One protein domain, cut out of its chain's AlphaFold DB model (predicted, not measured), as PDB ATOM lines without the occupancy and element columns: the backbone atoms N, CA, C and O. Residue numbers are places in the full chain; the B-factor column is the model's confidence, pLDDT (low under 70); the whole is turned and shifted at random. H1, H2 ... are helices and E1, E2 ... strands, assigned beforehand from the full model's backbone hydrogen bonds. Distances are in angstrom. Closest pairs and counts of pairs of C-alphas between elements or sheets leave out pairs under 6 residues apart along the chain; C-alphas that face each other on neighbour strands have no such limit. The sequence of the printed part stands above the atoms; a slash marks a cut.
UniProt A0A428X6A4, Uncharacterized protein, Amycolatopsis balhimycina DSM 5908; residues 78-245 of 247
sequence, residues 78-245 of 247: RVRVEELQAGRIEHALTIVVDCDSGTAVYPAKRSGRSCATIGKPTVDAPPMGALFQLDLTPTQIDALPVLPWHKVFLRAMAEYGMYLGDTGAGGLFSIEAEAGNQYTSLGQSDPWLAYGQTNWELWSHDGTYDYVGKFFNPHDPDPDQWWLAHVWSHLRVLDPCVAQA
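AT A GLANCE: This is residues 78 to 245 of the 247 residues of an uncharacterized protein of Amycolatopsis balhimycina DSM 5908 (UniProt A0A428X6A4). Two parts stand at opposite ends of helix H4: at one end a curled, strongly twisted sheet of four short strands, at the other a small strand hairpin, E4 and E5, with H6 packed on E5 and H1 nearby. H3 folds back along H4, and long loops with the short H2 lie beyond one end of the sheet. The 168 printed residues run H1 E1 H2 E2 H3 H4 E3 H5 H6 E4 E5 H7 E6 H8, eight named helices and six named strands, of mixed class, with under half of the residues in named elements. The sheet's order is E1 E3 E2 E6, mixed. The whole is compact, with a radius of gyration of the C-alphas of 16.7 A, rounded, spanning 42 by 38 by 35 A.

IN THESE COORDINATES: Find C-alpha 81 at (24.517, -16.337, 85.932), where H1, residues 81 to 86, begins. Then come E1, 93 to 97, 12.9 A; H2, 115 to 118; E2, 131 to 134; and H3, 138 to 143. H4, 148 to 159, runs 17.1 A from C-alpha 148 at (19.183, -3.171, 82.714). Next look for E3, 162 to 167, 13.9 A; H5, 181 to 185; H6, 191 to 199, 12.1 A; E4, 201 to 205, 12.9 A; E5, 208 to 212, 12.3 A; H7, 223 to 230, 11.2 A; E6, 235 to 237; and H8, 240 to 243, ending at C-alpha 243 at (29.308, -6.733, 109.504).

HOW THE PARTS SIT: Begin at the sheet: E1 and E3 are parallel, with N 163 and O 93 at 2.8 A. E3 and E2 are antiparallel, with N 132 and O 162 at 2.8 A. E2 and E6 are antiparallel, with N 133 and O 236 at 2.9 A. H4 stands at the sheet's level, height 1.4 A; C-alphas 134 and 158, the closest of E2 and H4, are 4.4 A apart. H3 and H4 form a helical hairpin and touch, H4 with residues 151 to 155 alone, closest at C-alphas 141 and 151, 6.4 A, a shallow tilt of 31 degrees, opposite ways. H1 and H4 are close but not clearly touching, 6.8 A between C-alphas 84 and 149. H1 and H6 only just touch, with 3 pairs of C-alphas within 8 A, closest Val 81 and Trp 192, 5.9 A. The closest C-alphas of H6 and E5, 196 and 211, are 5.1 A apart. In the hairpin of E4 and E5, N 203 and O 210 are 2.8 A apart. H5 is near H6; H2, H7 and H8 touch no helix. Each O i to N i+4 pair is within hydrogen-bond range in H1, H3 and H5, against 6 of 8 in H4, 4 of 5 in H6 and 3 of 4 in H7; H2 and H8 are too short for one.

THE WHOLE: The farthest C-alphas, Val 123 and Gly 187, are 47.9 A apart. The printed part has no cut. The links E1 to H2, H2 to E2 and E3 to H5 are long. Look for low confidence, pLDDT under 70, at residues 217 to 223.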
ATOM      1  N   ARG A  78      30.067 -14.803  95.534       94.12
ATOM      2  CA  ARG A  78      30.217 -15.053  94.092       94.12
ATOM      3  C   ARG A  78      28.891 -14.833  93.380       94.12
ATOM      4  O   ARG A  78      27.878 -15.406  93.761       94.12
ATOM      5  N   VAL A  79      28.917 -14.047  92.312       97.31
ATOM      6  CA  VAL A  79      27.748 -13.855  91.448       97.31
ATOM      7  C   VAL A  79      27.533 -15.072  90.561       97.31
ATOM      8  O   VAL A  79      28.492 -15.638  90.027       97.31
ATOM      9  N   ARG A  80      26.265 -15.432  90.364       96.12
ATOM     10  CA  ARG A  80      25.822 -16.542  89.517       96.12
ATOM     11  C   ARG A  80      25.101 -16.023  88.280       96.12
ATOM     12  O   ARG A  80      24.434 -14.988  88.305       96.12
ATOM     13  N   VAL A  81      25.188 -16.754  87.174       96.19
ATOM     14  CA  VAL A  81      24.517 -16.337  85.932       96.19
ATOM     15  C   VAL A  81      22.997 -16.415  86.055       96.19
ATOM     16  O   VAL A  81      22.285 -15.583  85.497       96.19
ATOM     17  N   GLU A  82      22.495 -17.367  86.839       96.81
ATOM     18  CA  GLU A  82      21.079 -17.545  87.152       96.81
ATOM     19  C   GLU A  82      20.487 -16.291  87.804       96.81
ATOM     20  O   GLU A  82      19.333 -15.949  87.555       96.81
ATOM     21  N   GLU A  83      21.275 -15.567  88.600       98.06
ATOM     22  CA  GLU A  83      20.856 -14.326  89.262       98.06
ATOM     23  C   GLU A  83      20.703 -13.185  88.259       98.06
ATOM     24  O   GLU A  83      19.728 -12.429  88.298       98.06
ATOM     25  N   LEU A  84      21.616 -13.101  87.287       96.62
ATOM     26  CA  LEU A  84      21.513 -12.136  86.194       96.62
ATOM     27  C   LEU A  84      20.338 -12.442  85.265       96.62
ATOM     28  O   LEU A  84      19.667 -11.520  84.800       96.62
ATOM     29  N   GLN A  85      20.057 -13.722  85.021       95.88
ATOM     30  CA  GLN A  85      18.884 -14.164  84.264       95.88
ATOM     31  C   GLN A  85      17.578 -13.895  85.025       95.88
ATOM     32  O   GLN A  85      16.580 -13.509  84.418       95.88
ATOM     33  N   ALA A  86      17.586 -14.048  86.351       97.56
ATOM     34  CA  ALA A  86      16.459 -13.728  87.223       97.56
ATOM     35  C   ALA A  86      16.292 -12.218  87.475       97.56
ATOM     36  O   ALA A  86      15.263 -11.797  88.010       97.56
ATOM     37  N   GLY A  87      17.287 -11.405  87.109       97.25
ATOM     38  CA  GLY A  87      17.286  -9.957  87.295       97.25
ATOM     39  C   GLY A  87      17.465  -9.504  88.747       97.25
ATOM     40  O   GLY A  87      17.112  -8.365  89.065       97.25
ATOM     41  N   ARG A  88      17.980 -10.369  89.630       97.81
ATOM     42  CA  ARG A  88      18.194 -10.065  91.052       97.81
ATOM     43  C   ARG A  88      19.311 -10.915  91.655       97.81
ATOM     44  O   ARG A  88      19.365 -12.114  91.407       97.81
ATOM     45  N   ILE A  89      20.152 -10.279  92.468       98.56
ATOM     46  CA  ILE A  89      21.162 -10.914  93.323       98.56
ATOM     47  C   ILE A  89      20.755 -10.598  94.765       98.56
ATOM     48  O   ILE A  89      20.575  -9.430  95.108       98.56
ATOM     49  N   GLU A  90      20.552 -11.632  95.580       97.62
ATOM     50  CA  GLU A  90      19.946 -11.532  96.921       97.62
ATOM     51  C   GLU A  90      20.980 -11.787  98.033       97.62
ATOM     52  O   GLU A  90      20.690 -12.413  99.052       97.62
ATOM     53  N   HIS A  91      22.221 -11.354  97.807       96.88
ATOM     54  CA  HIS A  91      23.328 -11.489  98.748       96.88
ATOM     55  C   HIS A  91      24.383 -10.394  98.537       96.88
ATOM     56  O   HIS A  91      24.410  -9.723  97.502       96.88
ATOM     57  N   ALA A  92      25.273 -10.232  99.520       96.94
ATOM     58  CA  ALA A  92      26.417  -9.328  99.417       96.94
ATOM     59  C   ALA A  92      27.415  -9.850  98.380       96.94
ATOM     60  O   ALA A  92      27.608 -11.060  98.258       96.94
ATOM     61  N   LEU A  93      28.055  -8.950  97.642       98.19
ATOM     62  CA  LEU A  93      29.035  -9.318  96.618       98.19
ATOM     63  C   LEU A  93      30.433  -9.426  97.223       98.19
ATOM     64  O   LEU A  93      30.754  -8.692  98.155       98.19
ATOM     65  N   THR A  94      31.296 -10.251  96.642       96.69
ATOM     66  CA  THR A  94      32.736 -10.173  96.915       96.69
ATOM     67  C   THR A  94      33.423  -9.391  95.803       96.69
ATOM     68  O   THR A  94      33.187  -9.626  94.614       96.69
ATOM     69  N   ILE A  95      34.249  -8.421  96.193       97.31
ATOM     70  CA  ILE A  95      35.003  -7.574  95.271       97.31
ATOM     71  C   ILE A  95      36.506  -7.706  95.480       97.31
ATOM     72  O   ILE A  95      36.995  -7.988  96.577       97.31
ATOM     73  N   VAL A  96      37.228  -7.435  94.399       95.81
ATOM     74  CA  VAL A  96      38.685  -7.365  94.345       95.81
ATOM     75  C   VAL A  96      39.081  -5.922  94.059       95.81
ATOM     76  O   VAL A  96      38.569  -5.328  93.112       95.81
ATOM     77  N   VAL A  97      40.001  -5.357  94.836       95.25
ATOM     78  CA  VAL A  97      40.591  -4.024  94.579       95.25
ATOM     79  C   VAL A  97      42.067  -4.157  94.201       95.25
ATOM     80  O   VAL A  97      42.616  -5.255  94.205       95.25
ATOM     81  N   ASP A  98      42.752  -3.070  93.849       94.50
ATOM     82  CA  ASP A  98      44.185  -3.145  93.525       94.50
ATOM     83  C   ASP A  98      45.016  -3.563  94.755       94.50
ATOM     84  O   ASP A  98      45.806  -4.507  94.701       94.50
ATOM     85  N   CYS A  99      44.817  -2.903  95.893       96.25
ATOM     86  CA  CYS A  99      45.556  -3.180  97.119       96.25
ATOM     87  C   CYS A  99      44.773  -2.790  98.376       96.25
ATOM     88  O   CYS A  99      43.884  -1.942  98.321       96.25
ATOM     89  N   ASP A 100      45.130  -3.393  99.511       97.12
ATOM     90  CA  ASP A 100      44.528  -3.110 100.820       97.12
ATOM     91  C   ASP A 100      45.465  -2.302 101.745       97.12
ATOM     92  O   ASP A 100      46.605  -1.966 101.403       97.12
ATOM     93  N   SER A 101      44.992  -1.969 102.947       97.12
ATOM     94  CA  SER A 101      45.790  -1.268 103.969       97.12
ATOM     95  C   SER A 101      46.877  -2.120 104.637       97.12
ATOM     96  O   SER A 101      47.656  -1.596 105.434       97.12
ATOM     97  N   GLY A 102      46.946  -3.422 104.353       96.50
ATOM     98  CA  GLY A 102      47.742  -4.394 105.105       96.50
ATOM     99  C   GLY A 102      47.105  -4.821 106.430       96.50
ATOM    100  O   GLY A 102      47.776  -5.428 107.263       96.50
ATOM    101  N   THR A 103      45.828  -4.496 106.645       96.19
ATOM    102  CA  THR A 103      45.044  -4.921 107.813       96.19
ATOM    103  C   THR A 103      43.769  -5.641 107.374       96.19
ATOM    104  O   THR A 103      43.370  -5.555 106.213       96.19
ATOM    105  N   ALA A 104      43.142  -6.370 108.300       94.50
ATOM    106  CA  ALA A 104      41.918  -7.124 108.052       94.50
ATOM    107  C   ALA A 104      40.886  -6.857 109.150       94.50
ATOM    108  O   ALA A 104      41.237  -6.742 110.328       94.50
ATOM    109  N   VAL A 105      39.618  -6.787 108.755       94.19
ATOM    110  CA  VAL A 105      38.450  -6.687 109.636       94.19
ATOM    111  C   VAL A 105      37.469  -7.813 109.315       94.19
ATOM    112  O   VAL A 105      37.492  -8.364 108.218       94.19
ATOM    113  N   TYR A 106      36.603  -8.164 110.270       89.81
ATOM    114  CA  TYR A 106      35.573  -9.187 110.060       89.81
ATOM    115  C   TYR A 106      34.729  -8.877 108.804       89.81
ATOM    116  O   TYR A 106      34.302  -7.729 108.665       89.81
ATOM    117  N   PRO A 107      34.453  -9.868 107.930       88.50
ATOM    118  CA  PRO A 107      34.693 -11.309 108.110       88.50
ATOM    119  C   PRO A 107      36.094 -11.813 107.727       88.50
ATOM    120  O   PRO A 107      36.402 -12.974 107.995       88.50
ATOM    121  N   ALA A 108      36.963 -10.977 107.152       91.00
ATOM    122  CA  ALA A 108      38.303 -11.395 106.747       91.00
ATOM    123  C   ALA A 108      39.224 -11.697 107.944       91.00
ATOM    124  O   ALA A 108      39.099 -11.122 109.031       91.00
ATOM    125  N   LYS A 109      40.203 -12.590 107.737       86.94
ATOM    126  CA  LYS A 109      41.241 -12.924 108.745       86.94
ATOM    127  C   LYS A 109      42.651 -12.553 108.335       86.94
ATOM    128  O   LYS A 109      43.552 -12.544 109.177       86.94
ATOM    129  N   ARG A 110      42.861 -12.290 107.053       90.75
ATOM    130  CA  ARG A 110      44.147 -11.897 106.490       90.75
ATOM    131  C   ARG A 110      43.952 -10.733 105.543       90.75
ATOM    132  O   ARG A 110      42.847 -10.478 105.086       90.75
ATOM    133  N   SER A 111      45.042 -10.015 105.330       94.00
ATOM    134  CA  SER A 111      45.194  -9.063 104.241       94.00
ATOM    135  C   SER A 111      45.786  -9.780 103.028       94.00
ATOM    136  O   SER A 111      46.517 -10.762 103.183       94.00
ATOM    137  N   GLY A 112      45.526  -9.249 101.842       93.38
ATOM    138  CA  GLY A 112      46.174  -9.643 100.602       93.38
ATOM    139  C   GLY A 112      47.423  -8.802 100.346       93.38
ATOM    140  O   GLY A 112      48.277  -8.601 101.218       93.38
ATOM    141  N   ARG A 113      47.542  -8.304  99.115       95.19
ATOM    142  CA  ARG A 113      48.596  -7.386  98.690       95.19
ATOM    143  C   ARG A 113      48.305  -5.978  99.208       95.19
ATOM    144  O   ARG A 113      47.416  -5.293  98.704       95.19
ATOM    145  N   SER A 114      49.117  -5.505 100.150       96.88
ATOM    146  CA  SER A 114      48.962  -4.150 100.681       96.88
ATOM    147  C   SER A 114      49.512  -3.077  99.750       96.88
ATOM    148  O   SER A 114      50.493  -3.290  99.030       96.88
ATOM    149  N   CYS A 115      48.933  -1.879  99.809       97.25
ATOM    150  CA  CYS A 115      49.356  -0.746  98.990       97.25
ATOM    151  C   CYS A 115      50.823  -0.373  99.244       97.25
ATOM    152  O   CYS A 115      51.553  -0.062  98.302       97.25
ATOM    153  N   ALA A 116      51.298  -0.526 100.484       96.69
ATOM    154  CA  ALA A 116      52.697  -0.307 100.832       96.69
ATOM    155  C   ALA A 116      53.656  -1.213 100.033       96.69
ATOM    156  O   ALA A 116      54.708  -0.747  99.596       96.69
ATOM    157  N   THR A 117      53.296  -2.483  99.788       96.50
ATOM    158  CA  THR A 117      54.164  -3.431  99.054       96.50
ATOM    159  C   THR A 117      54.338  -3.079  97.579       96.50
ATOM    160  O   THR A 117      55.325  -3.485  96.969       96.50
ATOM    161  N   ILE A 118      53.420  -2.289  97.019       95.00
ATOM    162  CA  ILE A 118      53.465  -1.812  95.632       95.00
ATOM    163  C   ILE A 118      53.775  -0.311  95.532       95.00
ATOM    164  O   ILE A 118      53.556   0.300  94.488       95.00
ATOM    165  N   GLY A 119      54.288   0.296  96.608       95.69
ATOM    166  CA  GLY A 119      54.713   1.698  96.619       95.69
ATOM    167  C   GLY A 119      53.570   2.718  96.575       95.69
ATOM    168  O   GLY A 119      53.790   3.851  96.149       95.69
ATOM    169  N   LYS A 120      52.361   2.337  97.003       94.56
ATOM    170  CA  LYS A 120      51.187   3.218  97.097       94.56
ATOM    171  C   LYS A 120      50.894   3.634  98.549       94.56
ATOM    172  O   LYS A 120      51.185   2.866  99.470       94.56
ATOM    173  N   PRO A 121      50.307   4.826  98.781       93.38
ATOM    174  CA  PRO A 121      49.865   5.240 100.113       93.38
ATOM    175  C   PRO A 121      48.811   4.284 100.686       93.38
ATOM    176  O   PRO A 121      47.943   3.815  99.959       93.38
ATOM    177  N   THR A 122      48.862   4.028 101.993       93.12
ATOM    178  CA  THR A 122      47.891   3.173 102.703       93.12
ATOM    179  C   THR A 122      46.799   3.956 103.433       93.12
ATOM    180  O   THR A 122      45.886   3.337 103.962       93.12
ATOM    181  N   VAL A 123      46.888   5.291 103.487       90.94
ATOM    182  CA  VAL A 123      46.001   6.141 104.307       90.94
ATOM    183  C   VAL A 123      44.522   5.998 103.945       90.94
ATOM    184  O   VAL A 123      43.690   5.947 104.844       90.94
ATOM    185  N   ASP A 124      44.225   5.846 102.655       89.19
ATOM    186  CA  ASP A 124      42.861   5.689 102.133       89.19
ATOM    187  C   ASP A 124      42.592   4.259 101.637       89.19
ATOM    188  O   ASP A 124      41.577   3.989 100.995       89.19
ATOM    189  N   ALA A 125      43.517   3.330 101.895       94.50
ATOM    190  CA  ALA A 125      43.345   1.946 101.491       94.50
ATOM    191  C   ALA A 125      42.372   1.248 102.460       94.50
ATOM    192  O   ALA A 125      42.560   1.324 103.677       94.50
ATOM    193  N   PRO A 126      41.347   0.539 101.967       95.50
ATOM    194  CA  PRO A 126      40.443  -0.204 102.837       95.50
ATOM    195  C   PRO A 126      41.157  -1.403 103.490       95.50
ATOM    196  O   PRO A 126      42.077  -1.977 102.899       95.50
ATOM    197  N   PRO A 127      40.775  -1.818 104.711       97.06
ATOM    198  CA  PRO A 127      41.167  -3.122 105.236       97.06
ATOM    199  C   PRO A 127      40.485  -4.246 104.450       97.06
ATOM    200  O   PRO A 127      39.341  -4.101 104.018       97.06
ATOM    201  N   MET A 128      41.156  -5.391 104.313       96.75
ATOM    202  CA  MET A 128      40.515  -6.603 103.801       96.75
ATOM    203  C   MET A 128      39.293  -6.942 104.667       96.75
ATOM    204  O   MET A 128      39.333  -6.777 105.888       96.75
ATOM    205  N   GLY A 129      38.199  -7.383 104.048       95.69
ATOM    206  CA  GLY A 129      36.917  -7.616 104.717       95.69
ATOM    207  C   GLY A 129      36.078  -6.359 104.958       95.69
ATOM    208  O   GLY A 129      34.988  -6.474 105.508       95.69
ATOM    209  N   ALA A 130      36.535  -5.168 104.548       97.50
ATOM    210  CA  ALA A 130      35.708  -3.965 104.593       97.50
ATOM    211  C   ALA A 130      34.393  -4.170 103.826       97.50
ATOM    212  O   ALA A 130      34.399  -4.681 102.703       97.50
ATOM    213  N   LEU A 131      33.287  -3.730 104.434       97.88
ATOM    214  CA  LEU A 131      31.965  -3.725 103.820       97.88
ATOM    215  C   LEU A 131      31.709  -2.369 103.164       97.88
ATOM    216  O   LEU A 131      31.618  -1.343 103.838       97.88
ATOM    217  N   PHE A 132      31.565  -2.378 101.850       98.19
ATOM    218  CA  PHE A 132      31.149  -1.235 101.055       98.19
ATOM    219  C   PHE A 132      29.651  -1.309 100.806       98.19
ATOM    220  O   PHE A 132      29.102  -2.385 100.586       98.19
ATOM    221  N   GLN A 133      28.994  -0.161 100.772       98.50
ATOM    222  CA  GLN A 133      27.596  -0.065 100.389       98.50
ATOM    223  C   GLN A 133      27.413   1.077  99.403       98.50
ATOM    224  O   GLN A 133      28.009   2.146  99.557       98.50
ATOM    225  N   LEU A 134      26.570   0.852  98.401       98.56
ATOM    226  CA  LEU A 134      26.116   1.902  97.504       98.56
ATOM    227  C   LEU A 134      24.951   2.659  98.152       98.56
ATOM    228  O   LEU A 134      23.863   2.112  98.306       98.56
ATOM    229  N   ASP A 135      25.158   3.921  98.518       98.50
ATOM    230  CA  ASP A 135      24.138   4.757  99.159       98.50
ATOM    231  C   ASP A 135      23.173   5.370  98.130       98.50
ATOM    232  O   ASP A 135      23.095   6.587  97.945       98.50
ATOM    233  N   LEU A 136      22.459   4.498  97.415       98.50
ATOM    234  CA  LEU A 136      21.392   4.853  96.487       98.50
ATOM    235  C   LEU A 136      20.126   4.060  96.812       98.50
ATOM    236  O   LEU A 136      20.148   2.849  97.007       98.50
ATOM    237  N   THR A 137      18.988   4.747  96.811       98.38
ATOM    238  CA  THR A 137      17.674   4.106  96.938       98.38
ATOM    239  C   THR A 137      17.307   3.332  95.664       98.38
ATOM    240  O   THR A 137      17.770   3.689  94.574       98.38
ATOM    241  N   PRO A 138      16.391   2.344  95.740       97.56
ATOM    242  CA  PRO A 138      15.897   1.639  94.556       97.56
ATOM    243  C   PRO A 138      15.383   2.581  93.458       97.56
ATOM    244  O   PRO A 138      15.711   2.403  92.290       97.56
ATOM    245  N   THR A 139      14.660   3.644  93.826       98.12
ATOM    246  CA  THR A 139      14.152   4.638  92.866       98.12
ATOM    247  C   THR A 139      15.273   5.425  92.185       98.12
ATOM    248  O   THR A 139      15.176   5.703  90.991       98.12
ATOM    249  N   GLN A 140      16.345   5.773  92.905       98.38
ATOM    250  CA  GLN A 140      17.510   6.427  92.298       98.38
ATOM    251  C   GLN A 140      18.219   5.487  91.320       98.38
ATOM    252  O   GLN A 140      18.532   5.908  90.210       98.38
ATOM    253  N   ILE A 141      18.402   4.214  91.686       98.12
ATOM    254  CA  ILE A 141      18.997   3.196  90.805       98.12
ATOM    255  C   ILE A 141      18.145   2.998  89.544       98.12
ATOM    256  O   ILE A 141      18.669   2.938  88.429       98.12
ATOM    257  N   ASP A 142      16.822   2.944  89.693       96.94
ATOM    258  CA  ASP A 142      15.893   2.802  88.573       96.94
ATOM    259  C   ASP A 142      15.940   3.995  87.615       96.94
ATOM    260  O   ASP A 142      15.779   3.808  86.406       96.94
ATOM    261  N   ALA A 143      16.220   5.193  88.128       96.62
ATOM    262  CA  ALA A 143      16.358   6.410  87.338       96.62
ATOM    263  C   ALA A 143      17.703   6.526  86.594       96.62
ATOM    264  O   ALA A 143      17.810   7.343  85.679       96.62
ATOM    265  N   LEU A 144      18.721   5.722  86.938       93.94
ATOM    266  CA  LEU A 144      20.023   5.778  86.266       93.94
ATOM    267  C   LEU A 144      19.903   5.373  84.778       93.94
ATOM    268  O   LEU A 144      19.287   4.339  84.470       93.94
ATOM    269  N   PRO A 145      20.528   6.128  83.851       92.38
ATOM    270  CA  PRO A 145      20.544   5.841  82.413       92.38
ATOM    271  C   PRO A 145      21.593   4.770  82.058       92.38
ATOM    272  O   PRO A 145      22.449   4.972  81.201       92.38
ATOM    273  N   VAL A 146      21.543   3.634  82.751       90.81
ATOM    274  CA  VAL A 146      22.473   2.503  82.605       90.81
ATOM    275  C   VAL A 146      21.744   1.266  82.081       90.81
ATOM    276  O   VAL A 146      20.509   1.215  82.080       90.81
ATOM    277  N   LEU A 147      22.494   0.254  81.637       91.56
ATOM    278  CA  LEU A 147      21.912  -0.967  81.082       91.56
ATOM    279  C   LEU A 147      21.081  -1.710  82.145       91.56
ATOM    280  O   LEU A 147      21.417  -1.670  83.331       91.56
ATOM    281  N   PRO A 148      20.015  -2.439  81.757       93.25
ATOM    282  CA  PRO A 148      19.183  -3.171  82.714       93.25
ATOM    283  C   PRO A 148      19.975  -4.122  83.618       93.25
ATOM    284  O   PRO A 148      19.699  -4.194  84.814       93.25
ATOM    285  N   TRP A 149      20.992  -4.799  83.076       94.25
ATOM    286  CA  TRP A 149      21.823  -5.717  83.851       94.25
ATOM    287  C   TRP A 149      22.702  -4.996  84.883       94.25
ATOM    288  O   TRP A 149      22.946  -5.550  85.950       94.25
ATOM    289  N   HIS A 150      23.107  -3.740  84.644       95.25
ATOM    290  CA  HIS A 150      23.830  -2.948  85.646       95.25
ATOM    291  C   HIS A 150      22.984  -2.750  86.904       95.25
ATOM    292  O   HIS A 150      23.489  -2.880  88.015       95.25
ATOM    293  N   LYS A 151      21.680  -2.498  86.739       96.94
ATOM    294  CA  LYS A 151      20.757  -2.266  87.863       96.94
ATOM    295  C   LYS A 151      20.637  -3.480  88.783       96.94
ATOM    296  O   LYS A 151      20.386  -3.298  89.969       96.94
ATOM    297  N   VAL A 152      20.848  -4.694  88.268       98.06
ATOM    298  CA  VAL A 152      20.867  -5.926  89.076       98.06
ATOM    299  C   VAL A 152      21.973  -5.859  90.128       98.06
ATOM    300  O   VAL A 152      21.708  -6.036  91.313       98.06
ATOM    301  N   PHE A 153      23.188  -5.509  89.705       98.25
ATOM    302  CA  PHE A 153      24.325  -5.341  90.606       98.25
ATOM    303  C   PHE A 153      24.150  -4.138  91.531       98.25
ATOM    304  O   PHE A 153      24.353  -4.268  92.730       98.25
ATOM    305  N   LEU A 154      23.727  -2.981  91.008       98.38
ATOM    306  CA  LEU A 154      23.575  -1.767  91.821       98.38
ATOM    307  C   LEU A 154      22.570  -1.951  92.963       98.38
ATOM    308  O   LEU A 154      22.813  -1.475  94.068       98.38
ATOM    309  N   ARG A 155      21.469  -2.680  92.730       98.62
ATOM    310  CA  ARG A 155      20.521  -3.032  93.797       98.62
ATOM    311  C   ARG A 155      21.174  -3.920  94.851       98.62
ATOM    312  O   ARG A 155      21.039  -3.625  96.032       98.62
ATOM    313  N   ALA A 156      21.941  -4.930  94.441       98.62
ATOM    314  CA  ALA A 156      22.644  -5.800  95.381       98.62
ATOM    315  C   ALA A 156      23.693  -5.043  96.213       98.62
ATOM    316  O   ALA A 156      23.761  -5.203  97.428       98.62
ATOM    317  N   MET A 157      24.452  -4.141  95.582       98.69
ATOM    318  CA  MET A 157      25.424  -3.273  96.259       98.69
ATOM    319  C   MET A 157      24.772  -2.312  97.258       98.69
ATOM    320  O   MET A 157      25.395  -1.951  98.256       98.69
ATOM    321  N   ALA A 158      23.551  -1.853  96.979       98.62
ATOM    322  CA  ALA A 158      22.822  -0.957  97.868       98.62
ATOM    323  C   ALA A 158      22.169  -1.704  99.038       98.62
ATOM    324  O   ALA A 158      22.233  -1.247 100.178       98.62
ATOM    325  N   GLU A 159      21.565  -2.859  98.765       98.19
ATOM    326  CA  GLU A 159      20.803  -3.630  99.749       98.19
ATOM    327  C   GLU A 159      21.698  -4.502 100.637       98.19
ATOM    328  O   GLU A 159      21.578  -4.452 101.859       98.19
ATOM    329  N   TYR A 160      22.622  -5.254 100.037       97.88
ATOM    330  CA  TYR A 160      23.453  -6.236 100.739       97.88
ATOM    331  C   TYR A 160      24.914  -5.801 100.896       97.88
ATOM    332  O   TYR A 160      25.609  -6.278 101.791       97.88
ATOM    333  N   GLY A 161      25.386  -4.886 100.047       98.31
ATOM    334  CA  GLY A 161      26.759  -4.392 100.078       98.31
ATOM    335  C   GLY A 161      27.768  -5.291  99.362       98.31
ATOM    336  O   GLY A 161      27.422  -6.233  98.645       98.31
ATOM    337  N   MET A 162      29.044  -4.947  99.518       98.25
ATOM    338  CA  MET A 162      30.180  -5.619  98.896       98.25
ATOM    339  C   MET A 162      31.315  -5.784  99.904       98.25
ATOM    340  O   MET A 162      31.764  -4.798 100.484       98.25
ATOM    341  N   TYR A 163      31.819  -6.998 100.083       97.38
ATOM    342  CA  TYR A 163      32.992  -7.269 100.906       97.38
ATOM    343  C   TYR A 163      34.262  -7.260 100.062       97.38
ATOM    344  O   TYR A 163      34.334  -7.909  99.019       97.38
ATOM    345  N   LEU A 164      35.293  -6.565 100.541       97.38
ATOM    346  CA  LEU A 164      36.636  -6.706  99.986       97.38
ATOM    347  C   LEU A 164      37.201  -8.091 100.338       97.38
ATOM    348  O   LEU A 164      37.537  -8.336 101.496       97.38
ATOM    349  N   GLY A 165      37.273  -8.982  99.347       94.81
ATOM    350  CA  GLY A 165      37.700 -10.378  99.515       94.81
ATOM    351  C   GLY A 165      39.078 -10.710  98.944       94.81
ATOM    352  O   GLY A 165      39.706 -11.670  99.393       94.81
ATOM    353  N   ASP A 166      39.568  -9.919  97.985       94.44
ATOM    354  CA  ASP A 166      40.888 -10.128  97.391       94.44
ATOM    355  C   ASP A 166      41.527  -8.830  96.864       94.44
ATOM    356  O   ASP A 166      40.916  -7.761  96.818       94.44
ATOM    357  N   THR A 167      42.788  -8.915  96.448       95.19
ATOM    358  CA  THR A 167      43.567  -7.816  95.874       95.19
ATOM    359  C   THR A 167      44.207  -8.230  94.554       95.19
ATOM    360  O   THR A 167      44.566  -9.387  94.376       95.19
ATOM    361  N   GLY A 168      44.439  -7.290  93.642       91.94
ATOM    362  CA  GLY A 168      44.981  -7.605  92.315       91.94
ATOM    363  C   GLY A 168      44.194  -7.020  91.151       91.94
ATOM    364  O   GLY A 168      44.635  -7.149  90.010       91.94
ATOM    365  N   ALA A 169      43.051  -6.384  91.413       88.94
ATOM    366  CA  ALA A 169      42.212  -5.835  90.359       88.94
ATOM    367  C   ALA A 169      42.851  -4.614  89.686       88.94
ATOM    368  O   ALA A 169      43.497  -3.784  90.327       88.94
ATOM    369  N   GLY A 170      42.610  -4.481  88.381       80.69
ATOM    370  CA  GLY A 170      42.781  -3.218  87.670       80.69
ATOM    371  C   GLY A 170      41.541  -2.330  87.816       80.69
ATOM    372  O   GLY A 170      40.432  -2.831  87.998       80.69
ATOM    373  N   GLY A 171      41.712  -1.013  87.699       83.88
ATOM    374  CA  GLY A 171      40.610  -0.056  87.852       83.88
ATOM    375  C   GLY A 171      40.180   0.132  89.312       83.88
ATOM    376  O   GLY A 171      41.004   0.024  90.217       83.88
ATOM    377  N   LEU A 172      38.901   0.465  89.532       87.38
ATOM    378  CA  LEU A 172      38.361   0.745  90.868       87.38
ATOM    379  C   LEU A 172      38.162  -0.542  91.686       87.38
ATOM    380  O   LEU A 172      38.654  -0.647  92.806       87.38
ATOM    381  N   PHE A 173      37.460  -1.520  91.111       93.19
ATOM    382  CA  PHE A 173      37.307  -2.874  91.639       93.19
ATOM    383  C   PHE A 173      36.842  -3.829  90.530       93.19
ATOM    384  O   PHE A 173      36.383  -3.402  89.471       93.19
ATOM    385  N   SER A 174      36.938  -5.130  90.784       93.19
ATOM    386  CA  SER A 174      36.296  -6.194  90.004       93.19
ATOM    387  C   SER A 174      35.331  -6.969  90.897       93.19
ATOM    388  O   SER A 174      35.554  -7.056  92.101       93.19
ATOM    389  N   ILE A 175      34.261  -7.514  90.319       95.12
ATOM    390  CA  ILE A 175      33.301  -8.357  91.042       95.12
ATOM    391  C   ILE A 175      33.639  -9.813  90.776       95.12
ATOM    392  O   ILE A 175      33.910 -10.207  89.642       95.12
ATOM    393  N   GLU A 176      33.603 -10.606  91.831       93.31
ATOM    394  CA  GLU A 176      33.851 -12.027  91.754       93.31
ATOM    395  C   GLU A 176      32.596 -12.799  91.312       93.31
ATOM    396  O   GLU A 176      31.518 -12.661  91.889       93.31
ATOM    397  N   ALA A 177      32.739 -13.640  90.290       93.94
ATOM    398  CA  ALA A 177      31.665 -14.467  89.746       93.94
ATOM    399  C   ALA A 177      32.104 -15.931  89.644       93.94
ATOM    400  O   ALA A 177      33.300 -16.228  89.577       93.94
ATOM    401  N   GLU A 178      31.138 -16.843  89.622       92.94
ATOM    402  CA  GLU A 178      31.400 -18.228  89.244       92.94
ATOM    403  C   GLU A 178      31.858 -18.310  87.784       92.94
ATOM    404  O   GLU A 178      31.470 -17.507  86.935       92.94
ATOM    405  N   ALA A 179      32.683 -19.303  87.467       88.69
ATOM    406  CA  ALA A 179      33.230 -19.454  86.131       88.69
ATOM    407  C   ALA A 179      32.356 -20.371  85.262       88.69
ATOM    408  O   ALA A 179      31.886 -21.416  85.708       88.69
ATOM    409  N   GLY A 180      32.202 -20.036  83.975       89.44
ATOM    410  CA  GLY A 180      31.472 -20.860  82.998       89.44
ATOM    411  C   GLY A 180      32.000 -22.295  82.863       89.44
ATOM    412  O   GLY A 180      31.252 -23.224  82.548       89.44
ATOM    413  N   ASN A 181      33.276 -22.513  83.202       86.56
ATOM    414  CA  ASN A 181      33.890 -23.838  83.204       86.56
ATOM    415  C   ASN A 181      33.269 -24.812  84.222       86.56
ATOM    416  O   ASN A 181      33.402 -26.020  84.034       86.56
ATOM    417  N   GLN A 182      32.544 -24.333  85.240       87.19
ATOM    418  CA  GLN A 182      31.805 -25.213  86.146       87.19
ATOM    419  C   GLN A 182      30.773 -26.054  85.384       87.19
ATOM    420  O   GLN A 182      30.666 -27.258  85.603       87.19
ATOM    421  N   TYR A 183      30.097 -25.453  84.402       90.50
ATOM    422  CA  TYR A 183      29.092 -26.121  83.580       90.50
ATOM    423  C   TYR A 183      29.738 -27.069  82.574       90.50
ATOM    424  O   TYR A 183      29.355 -28.238  82.469       90.50
ATOM    425  N   THR A 184      30.761 -26.592  81.864       89.62
ATOM    426  CA  THR A 184      31.414 -27.390  80.818       89.62
ATOM    427  C   THR A 184      32.184 -28.574  81.396       89.62
ATOM    428  O   THR A 184      32.226 -29.631  80.766       89.62
ATOM    429  N   SER A 185      32.699 -28.464  82.628       81.81
ATOM    430  CA  SER A 185      33.308 -29.588  83.353       81.81
ATOM    431  C   SER A 185      32.328 -30.737  83.628       81.81
ATOM    432  O   SER A 185      32.739 -31.893  83.712       81.81
ATOM    433  N   LEU A 186      31.026 -30.434  83.689       84.69
ATOM    434  CA  LEU A 186      29.929 -31.389  83.875       84.69
ATOM    435  C   LEU A 186      29.250 -31.769  82.545       84.69
ATOM    436  O   LEU A 186      28.174 -32.372  82.540       84.69
ATOM    437  N   GLY A 187      29.848 -31.400  81.407       88.62
ATOM    438  CA  GLY A 187      29.305 -31.652  80.070       88.62
ATOM    439  C   GLY A 187      28.070 -30.816  79.713       88.62
ATOM    440  O   GLY A 187      27.367 -31.162  78.766       88.62
ATOM    441  N   GLN A 188      27.789 -29.744  80.458       92.75
ATOM    442  CA  GLN A 188      26.686 -28.821  80.182       92.75
ATOM    443  C   GLN A 188      27.140 -27.668  79.272       92.75
ATOM    444  O   GLN A 188      28.333 -27.382  79.147       92.75
ATOM    445  N   SER A 189      26.184 -26.990  78.630       95.00
ATOM    446  CA  SER A 189      26.445 -25.720  77.940       95.00
ATOM    447  C   SER A 189      26.879 -24.640  78.929       95.00
ATOM    448  O   SER A 189      26.458 -24.686  80.078       95.00
ATOM    449  N   ASP A 190      27.643 -23.649  78.472       95.00
ATOM    450  CA  ASP A 190      28.071 -22.506  79.284       95.00
ATOM    451  C   ASP A 190      27.027 -21.359  79.256       95.00
ATOM    452  O   ASP A 190      26.981 -20.591  78.286       95.00
ATOM    453  N   PRO A 191      26.168 -21.216  80.285       96.12
ATOM    454  CA  PRO A 191      25.221 -20.108  80.388       96.12
ATOM    455  C   PRO A 191      25.886 -18.737  80.553       96.12
ATOM    456  O   PRO A 191      25.293 -17.746  80.121       96.12
ATOM    457  N   TRP A 192      27.097 -18.647  81.120       95.06
ATOM    458  CA  TRP A 192      27.827 -17.377  81.208       95.06
ATOM    459  C   TRP A 192      28.205 -16.876  79.821       95.06
ATOM    460  O   TRP A 192      27.969 -15.710  79.504       95.06
ATOM    461  N   LEU A 193      28.715 -17.767  78.965       94.56
ATOM    462  CA  LEU A 193      29.029 -17.427  77.579       94.56
ATOM    463  C   LEU A 193      27.780 -16.961  76.817       94.56
ATOM    464  O   LEU A 193      27.823 -15.930  76.146       94.56
ATOM    465  N   ALA A 194      26.660 -17.677  76.953       95.44
ATOM    466  CA  ALA A 194      25.399 -17.302  76.308       95.44
ATOM    467  C   ALA A 194      24.881 -15.931  76.788       95.44
ATOM    468  O   ALA A 194      24.428 -15.109  75.983       95.44
ATOM    469  N   TYR A 195      24.978 -15.656  78.094       95.56
ATOM    470  CA  TYR A 195      24.601 -14.362  78.661       95.56
ATOM    471  C   TYR A 195      25.511 -13.238  78.148       95.56
ATOM    472  O   TYR A 195      25.012 -12.202  77.699       95.56
ATOM    473  N   GLY A 196      26.828 -13.460  78.161       94.44
ATOM    474  CA  GLY A 196      27.832 -12.503  77.705       94.44
ATOM    475  C   GLY A 196      27.680 -12.141  76.228       94.44
ATOM    476  O   GLY A 196      27.686 -10.962  75.894       94.44
ATOM    477  N   GLN A 197      27.418 -13.122  75.359       94.62
ATOM    478  CA  GLN A 197      27.153 -12.902  73.928       94.62
ATOM    479  C   GLN A 197      25.994 -11.940  73.652       94.62
ATOM    480  O   GLN A 197      25.973 -11.278  72.615       94.62
ATOM    481  N   THR A 198      25.026 -11.885  74.565       93.31
ATOM    482  CA  THR A 198      23.814 -11.077  74.411       93.31
ATOM    483  C   THR A 198      23.943  -9.708  75.077       93.31
ATOM    484  O   THR A 198      23.379  -8.735  74.583       93.31
ATOM    485  N   ASN A 199      24.656  -9.624  76.205       92.00
ATOM    486  CA  ASN A 199      24.597  -8.459  77.095       92.00
ATOM    487  C   ASN A 199      25.920  -7.706  77.243       92.00
ATOM    488  O   ASN A 199      25.913  -6.580  77.745       92.00
ATOM    489  N   TRP A 200      27.043  -8.320  76.873       91.56
ATOM    490  CA  TRP A 200      28.379  -7.819  77.176       91.56
ATOM    491  C   TRP A 200      29.202  -7.576  75.917       91.56
ATOM    492  O   TRP A 200      28.923  -8.086  74.832       91.56
ATOM    493  N   GLU A 201      30.242  -6.770  76.077       86.88
ATOM    494  CA  GLU A 201      31.117  -6.405  74.977       86.88
ATOM    495  C   GLU A 201      32.184  -7.464  74.745       86.88
ATOM    496  O   GLU A 201      32.755  -8.020  75.687       86.88
ATOM    497  N   LEU A 202      32.492  -7.690  73.469       88.94
ATOM    498  CA  LEU A 202      33.619  -8.513  73.077       88.94
ATOM    499  C   LEU A 202      34.918  -7.745  73.326       88.94
ATOM    500  O   LEU A 202      35.157  -6.690  72.739       88.94
ATOM    501  N   TRP A 203      35.777  -8.303  74.162       83.94
ATOM    502  CA  TRP A 203      37.094  -7.770  74.457       83.94
ATOM    503  C   TRP A 203      38.168  -8.747  73.985       83.94
ATOM    504  O   TRP A 203      38.061  -9.952  74.203       83.94
ATOM    505  N   SER A 204      39.200  -8.228  73.320       83.94
ATOM    506  CA  SER A 204      40.330  -9.024  72.849       83.94
ATOM    507  C   SER A 204      41.591  -8.747  73.665       83.94
ATOM    508  O   SER A 204      41.937  -7.597  73.940       83.94
ATOM    509  N   HIS A 205      42.305  -9.811  74.022       78.06
ATOM    510  CA  HIS A 205      43.619  -9.753  74.672       78.06
ATOM    511  C   HIS A 205      44.439 -10.976  74.280       78.06
ATOM    512  O   HIS A 205      43.895 -12.068  74.169       78.06
ATOM    513  N   ASP A 206      45.738 -10.805  74.031       81.88
ATOM    514  CA  ASP A 206      46.670 -11.906  73.735       81.88
ATOM    515  C   ASP A 206      46.177 -12.913  72.661       81.88
ATOM    516  O   ASP A 206      46.477 -14.104  72.724       81.88
ATOM    517  N   GLY A 207      45.385 -12.462  71.677       77.88
ATOM    518  CA  GLY A 207      44.792 -13.328  70.644       77.88
ATOM    519  C   GLY A 207      43.590 -14.175  71.098       77.88
ATOM    520  O   GLY A 207      43.137 -15.035  70.347       77.88
ATOM    521  N   THR A 208      43.071 -13.928  72.301       79.19
ATOM    522  CA  THR A 208      41.853 -14.514  72.878       79.19
ATOM    523  C   THR A 208      40.734 -13.472  72.908       79.19
ATOM    524  O   THR A 208      40.995 -12.267  72.912       79.19
ATOM    525  N   TYR A 209      39.489 -13.943  72.911       84.50
ATOM    526  CA  TYR A 209      38.297 -13.110  72.984       84.50
ATOM    527  C   TYR A 209      37.433 -13.537  74.164       84.50
ATOM    528  O   TYR A 209      37.065 -14.707  74.247       84.50
ATOM    529  N   ASP A 210      37.063 -12.575  75.003       85.94
ATOM    530  CA  ASP A 210      36.154 -12.770  76.130       85.94
ATOM    531  C   ASP A 210      34.998 -11.771  76.045       85.94
ATOM    532  O   ASP A 210      35.169 -10.638  75.591       85.94
ATOM    533  N   TYR A 211      33.819 -12.173  76.510       90.69
ATOM    534  CA  TYR A 211      32.721 -11.241  76.753       90.69
ATOM    535  C   TYR A 211      32.867 -10.683  78.164       90.69
ATOM    536  O   TYR A 211      32.866 -11.451  79.125       90.69
ATOM    537  N   VAL A 212      32.998  -9.364  78.298       87.19
ATOM    538  CA  VAL A 212      33.311  -8.731  79.586       87.19
ATOM    539  C   VAL A 212      32.188  -7.789  80.002       87.19
ATOM    540  O   VAL A 212      31.911  -6.794  79.330       87.19
ATOM    541  N   GLY A 213      31.563  -8.085  81.142       88.44
ATOM    542  CA  GLY A 213      30.609  -7.192  81.791       88.44
ATOM    543  C   GLY A 213      31.335  -6.023  82.446       88.44
ATOM    544  O   GLY A 213      31.930  -6.178  83.508       88.44
ATOM    545  N   LYS A 214      31.292  -4.846  81.817       86.62
ATOM    546  CA  LYS A 214      31.913  -3.623  82.342       86.62
ATOM    547  C   LYS A 214      30.849  -2.631  82.804       86.62
ATOM    548  O   LYS A 214      29.819  -2.455  82.148       86.62
ATOM    549  N   PHE A 215      31.106  -1.969  83.928       84.31
ATOM    550  CA  PHE A 215      30.290  -0.852  84.403       84.31
ATOM    551  C   PHE A 215      30.759   0.446  83.750       84.31
ATOM    552  O   PHE A 215      31.438   1.254  84.372       84.31
ATOM    553  N   PHE A 216      30.406   0.625  82.480       75.12
ATOM    554  CA  PHE A 216      30.425   1.936  81.848       75.12
ATOM    555  C   PHE A 216      29.242   2.116  80.889       75.12
ATOM    556  O   PHE A 216      28.551   1.152  80.553       75.12
ATOM    557  N   ASN A 217      28.978   3.355  80.466       59.16
ATOM    558  CA  ASN A 217      27.955   3.664  79.467       59.16
ATOM    559  C   ASN A 217      28.613   3.865  78.084       59.16
ATOM    560  O   ASN A 217      29.439   4.766  77.954       59.16
ATOM    561  N   PRO A 218      28.255   3.092  77.042       55.38
ATOM    562  CA  PRO A 218      28.820   3.256  75.697       55.38
ATOM    563  C   PRO A 218      28.444   4.588  75.017       55.38
ATOM    564  O   PRO A 218      28.979   4.911  73.958       55.38
ATOM    565  N   HIS A 219      27.526   5.368  75.597       53.88
ATOM    566  CA  HIS A 219      27.141   6.696  75.111       53.88
ATOM    567  C   HIS A 219      27.878   7.855  75.796       53.88
ATOM    568  O   HIS A 219      27.572   9.014  75.510       53.88
ATOM    569  N   ASP A 220      28.825   7.567  76.689       52.16
ATOM    570  CA  ASP A 220      29.553   8.591  77.427       52.16
ATOM    571  C   ASP A 220      30.858   9.000  76.719       52.16
ATOM    572  O   ASP A 220      31.626   8.123  76.314       52.16
ATOM    573  N   PRO A 221      31.146  10.305  76.553       50.06
ATOM    574  CA  PRO A 221      32.431  10.770  76.031       50.06
ATOM    575  C   PRO A 221      33.625  10.473  76.956       50.06
ATOM    576  O   PRO A 221      34.747  10.412  76.452       50.06
ATOM    577  N   ASP A 222      33.406  10.283  78.265       64.00
ATOM    578  CA  ASP A 222      34.423   9.815  79.221       64.00
ATOM    579  C   ASP A 222      33.780   8.833  80.230       64.00
ATOM    580  O   ASP A 222      33.373   9.228  81.330       64.00
ATOM    581  N   PRO A 223      33.619   7.553  79.835       61.06
ATOM    582  CA  PRO A 223      32.795   6.572  80.543       61.06
ATOM    583  C   PRO A 223      33.158   6.369  82.011       61.06
ATOM    584  O   PRO A 223      32.272   6.103  82.825       61.06
ATOM    585  N   ASP A 224      34.430   6.531  82.364       71.00
ATOM    586  CA  ASP A 224      34.885   6.340  83.736       71.00
ATOM    587  C   ASP A 224      34.478   7.527  84.622       71.00
ATOM    588  O   ASP A 224      34.075   7.338  85.772       71.00
ATOM    589  N   GLN A 225      34.493   8.757  84.093       81.69
ATOM    590  CA  GLN A 225      34.158   9.947  84.879       81.69
ATOM    591  C   GLN A 225      32.682  10.031  85.254       81.69
ATOM    592  O   GLN A 225      32.363  10.431  86.377       81.69
ATOM    593  N   TRP A 226      31.766   9.649  84.363       87.38
ATOM    594  CA  TRP A 226      30.341   9.719  84.686       87.38
ATOM    595  C   TRP A 226      29.958   8.744  85.792       87.38
ATOM    596  O   TRP A 226      29.260   9.136  86.730       87.38
ATOM    597  N   TRP A 227      30.449   7.505  85.723       90.25
ATOM    598  CA  TRP A 227      30.198   6.502  86.756       90.25
ATOM    599  C   TRP A 227      30.802   6.915  88.089       90.25
ATOM    600  O   TRP A 227      30.135   6.805  89.117       90.25
ATOM    601  N   LEU A 228      32.017   7.471  88.072       89.12
ATOM    602  CA  LEU A 228      32.625   8.059  89.263       89.12
ATOM    603  C   LEU A 228      31.750   9.162  89.866       89.12
ATOM    604  O   LEU A 228      31.520   9.159  91.070       89.12
ATOM    605  N   ALA A 229      31.227  10.076  89.047       90.38
ATOM    606  CA  ALA A 229      30.456  11.217  89.527       90.38
ATOM    607  C   ALA A 229      29.033  10.862  90.000       90.38
ATOM    608  O   ALA A 229      28.547  11.490  90.942       90.38
ATOM    609  N   HIS A 230      28.370   9.880  89.380       92.00
ATOM    610  CA  HIS A 230      26.935   9.614  89.585       92.00
ATOM    611  C   HIS A 230      26.621   8.298  90.300       92.00
ATOM    612  O   HIS A 230      25.494   8.114  90.756       92.00
ATOM    613  N   VAL A 231      27.578   7.370  90.377       94.81
ATOM    614  CA  VAL A 231      27.373   6.055  90.995       94.81
ATOM    615  C   VAL A 231      28.403   5.823  92.091       94.81
ATOM    616  O   VAL A 231      28.042   5.675  93.255       94.81
ATOM    617  N   TRP A 232      29.694   5.846  91.761       93.75
ATOM    618  CA  TRP A 232      30.748   5.493  92.715       93.75
ATOM    619  C   TRP A 232      31.015   6.574  93.763       93.75
ATOM    620  O   TRP A 232      31.487   6.250  94.848       93.75
ATOM    621  N   SER A 233      30.626   7.825  93.505       95.00
ATOM    622  CA  SER A 233      30.587   8.904  94.503       95.00
ATOM    623  C   SER A 233      29.641   8.619  95.677       95.00
ATOM    624  O   SER A 233      29.780   9.236  96.730       95.00
ATOM    625  N   HIS A 234      28.708   7.676  95.513       97.50
ATOM    626  CA  HIS A 234      27.784   7.222  96.552       97.50
ATOM    627  C   HIS A 234      28.275   5.972  97.296       97.50
ATOM    628  O   HIS A 234      27.559   5.455  98.154       97.50
ATOM    629  N   LEU A 235      29.470   5.454  96.989       96.88
ATOM    630  CA  LEU A 235      30.045   4.357  97.762       96.88
ATOM    631  C   LEU A 235      30.503   4.853  99.130       96.88
ATOM    632  O   LEU A 235      31.229   5.840  99.251       96.88
ATOM    633  N   ARG A 236      30.125   4.107 100.165       96.88
ATOM    634  CA  ARG A 236      30.586   4.316 101.536       96.88
ATOM    635  C   ARG A 236      31.141   3.029 102.119       96.88
ATOM    636  O   ARG A 236      30.631   1.949 101.834       96.88
ATOM    637  N   VAL A 237      32.161   3.158 102.961       96.56
ATOM    638  CA  VAL A 237      32.638   2.065 103.813       96.56
ATOM    639  C   VAL A 237      31.804   2.084 105.088       96.56
ATOM    640  O   VAL A 237      31.699   3.123 105.741       96.56
ATOM    641  N   LEU A 238      31.179   0.959 105.417       97.06
ATOM    642  CA  LEU A 238      30.421   0.802 106.651       97.06
ATOM    643  C   LEU A 238      31.349   0.464 107.819       97.06
ATOM    644  O   LEU A 238      32.411  -0.135 107.638       97.06
ATOM    645  N   ASP A 239      30.927   0.841 109.026       95.06
ATOM    646  CA  ASP A 239      31.652   0.482 110.241       95.06
ATOM    647  C   ASP A 239      31.699  -1.053 110.395       95.06
ATOM    648  O   ASP A 239      30.675  -1.716 110.184       95.06
ATOM    649  N   PRO A 240      32.847  -1.643 110.781       91.12
ATOM    650  CA  PRO A 240      32.955  -3.079 111.028       91.12
ATOM    651  C   PRO A 240      31.900  -3.648 111.989       91.12
ATOM    652  O   PRO A 240      31.596  -4.839 111.900       91.12
ATOM    653  N   CYS A 241      31.322  -2.835 112.884       92.12
ATOM    654  CA  CYS A 241      30.253  -3.274 113.778       92.12
ATOM    655  C   CYS A 241      29.013  -3.780 113.030       92.12
ATOM    656  O   CYS A 241      28.373  -4.710 113.522       92.12
ATOM    657  N   VAL A 242      28.731  -3.241 111.833       92.50
ATOM    658  CA  VAL A 242      27.601  -3.646 110.980       92.50
ATOM    659  C   VAL A 242      27.798  -5.075 110.493       92.50
ATOM    660  O   VAL A 242      26.925  -5.919 110.664       92.50
ATOM    661  N   ALA A 243      28.980  -5.380 109.946       87.88
ATOM    662  CA  ALA A 243      29.308  -6.733 109.504       87.88
ATOM    663  C   ALA A 243      29.295  -7.732 110.674       87.88
ATOM    664  O   ALA A 243      28.959  -8.895 110.489       87.88
ATOM    665  N   GLN A 244      29.631  -7.274 111.882       86.19
ATOM    666  CA  GLN A 244      29.612  -8.086 113.102       86.19
ATOM    667  C   GLN A 244      28.230  -8.175 113.769       86.19
ATOM    668  O   GLN A 244      28.100  -8.884 114.766       86.19
ATOM    669  N   ALA A 245      27.221  -7.447 113.275       86.69
ATOM    670  CA  ALA A 245      25.914  -7.286 113.919       86.69
ATOM    671  C   ALA A 245      26.016  -6.882 115.409       86.69
ATOM    672  O   ALA A 245      25.313  -7.400 116.279       86.69
TER     673      ALA A 245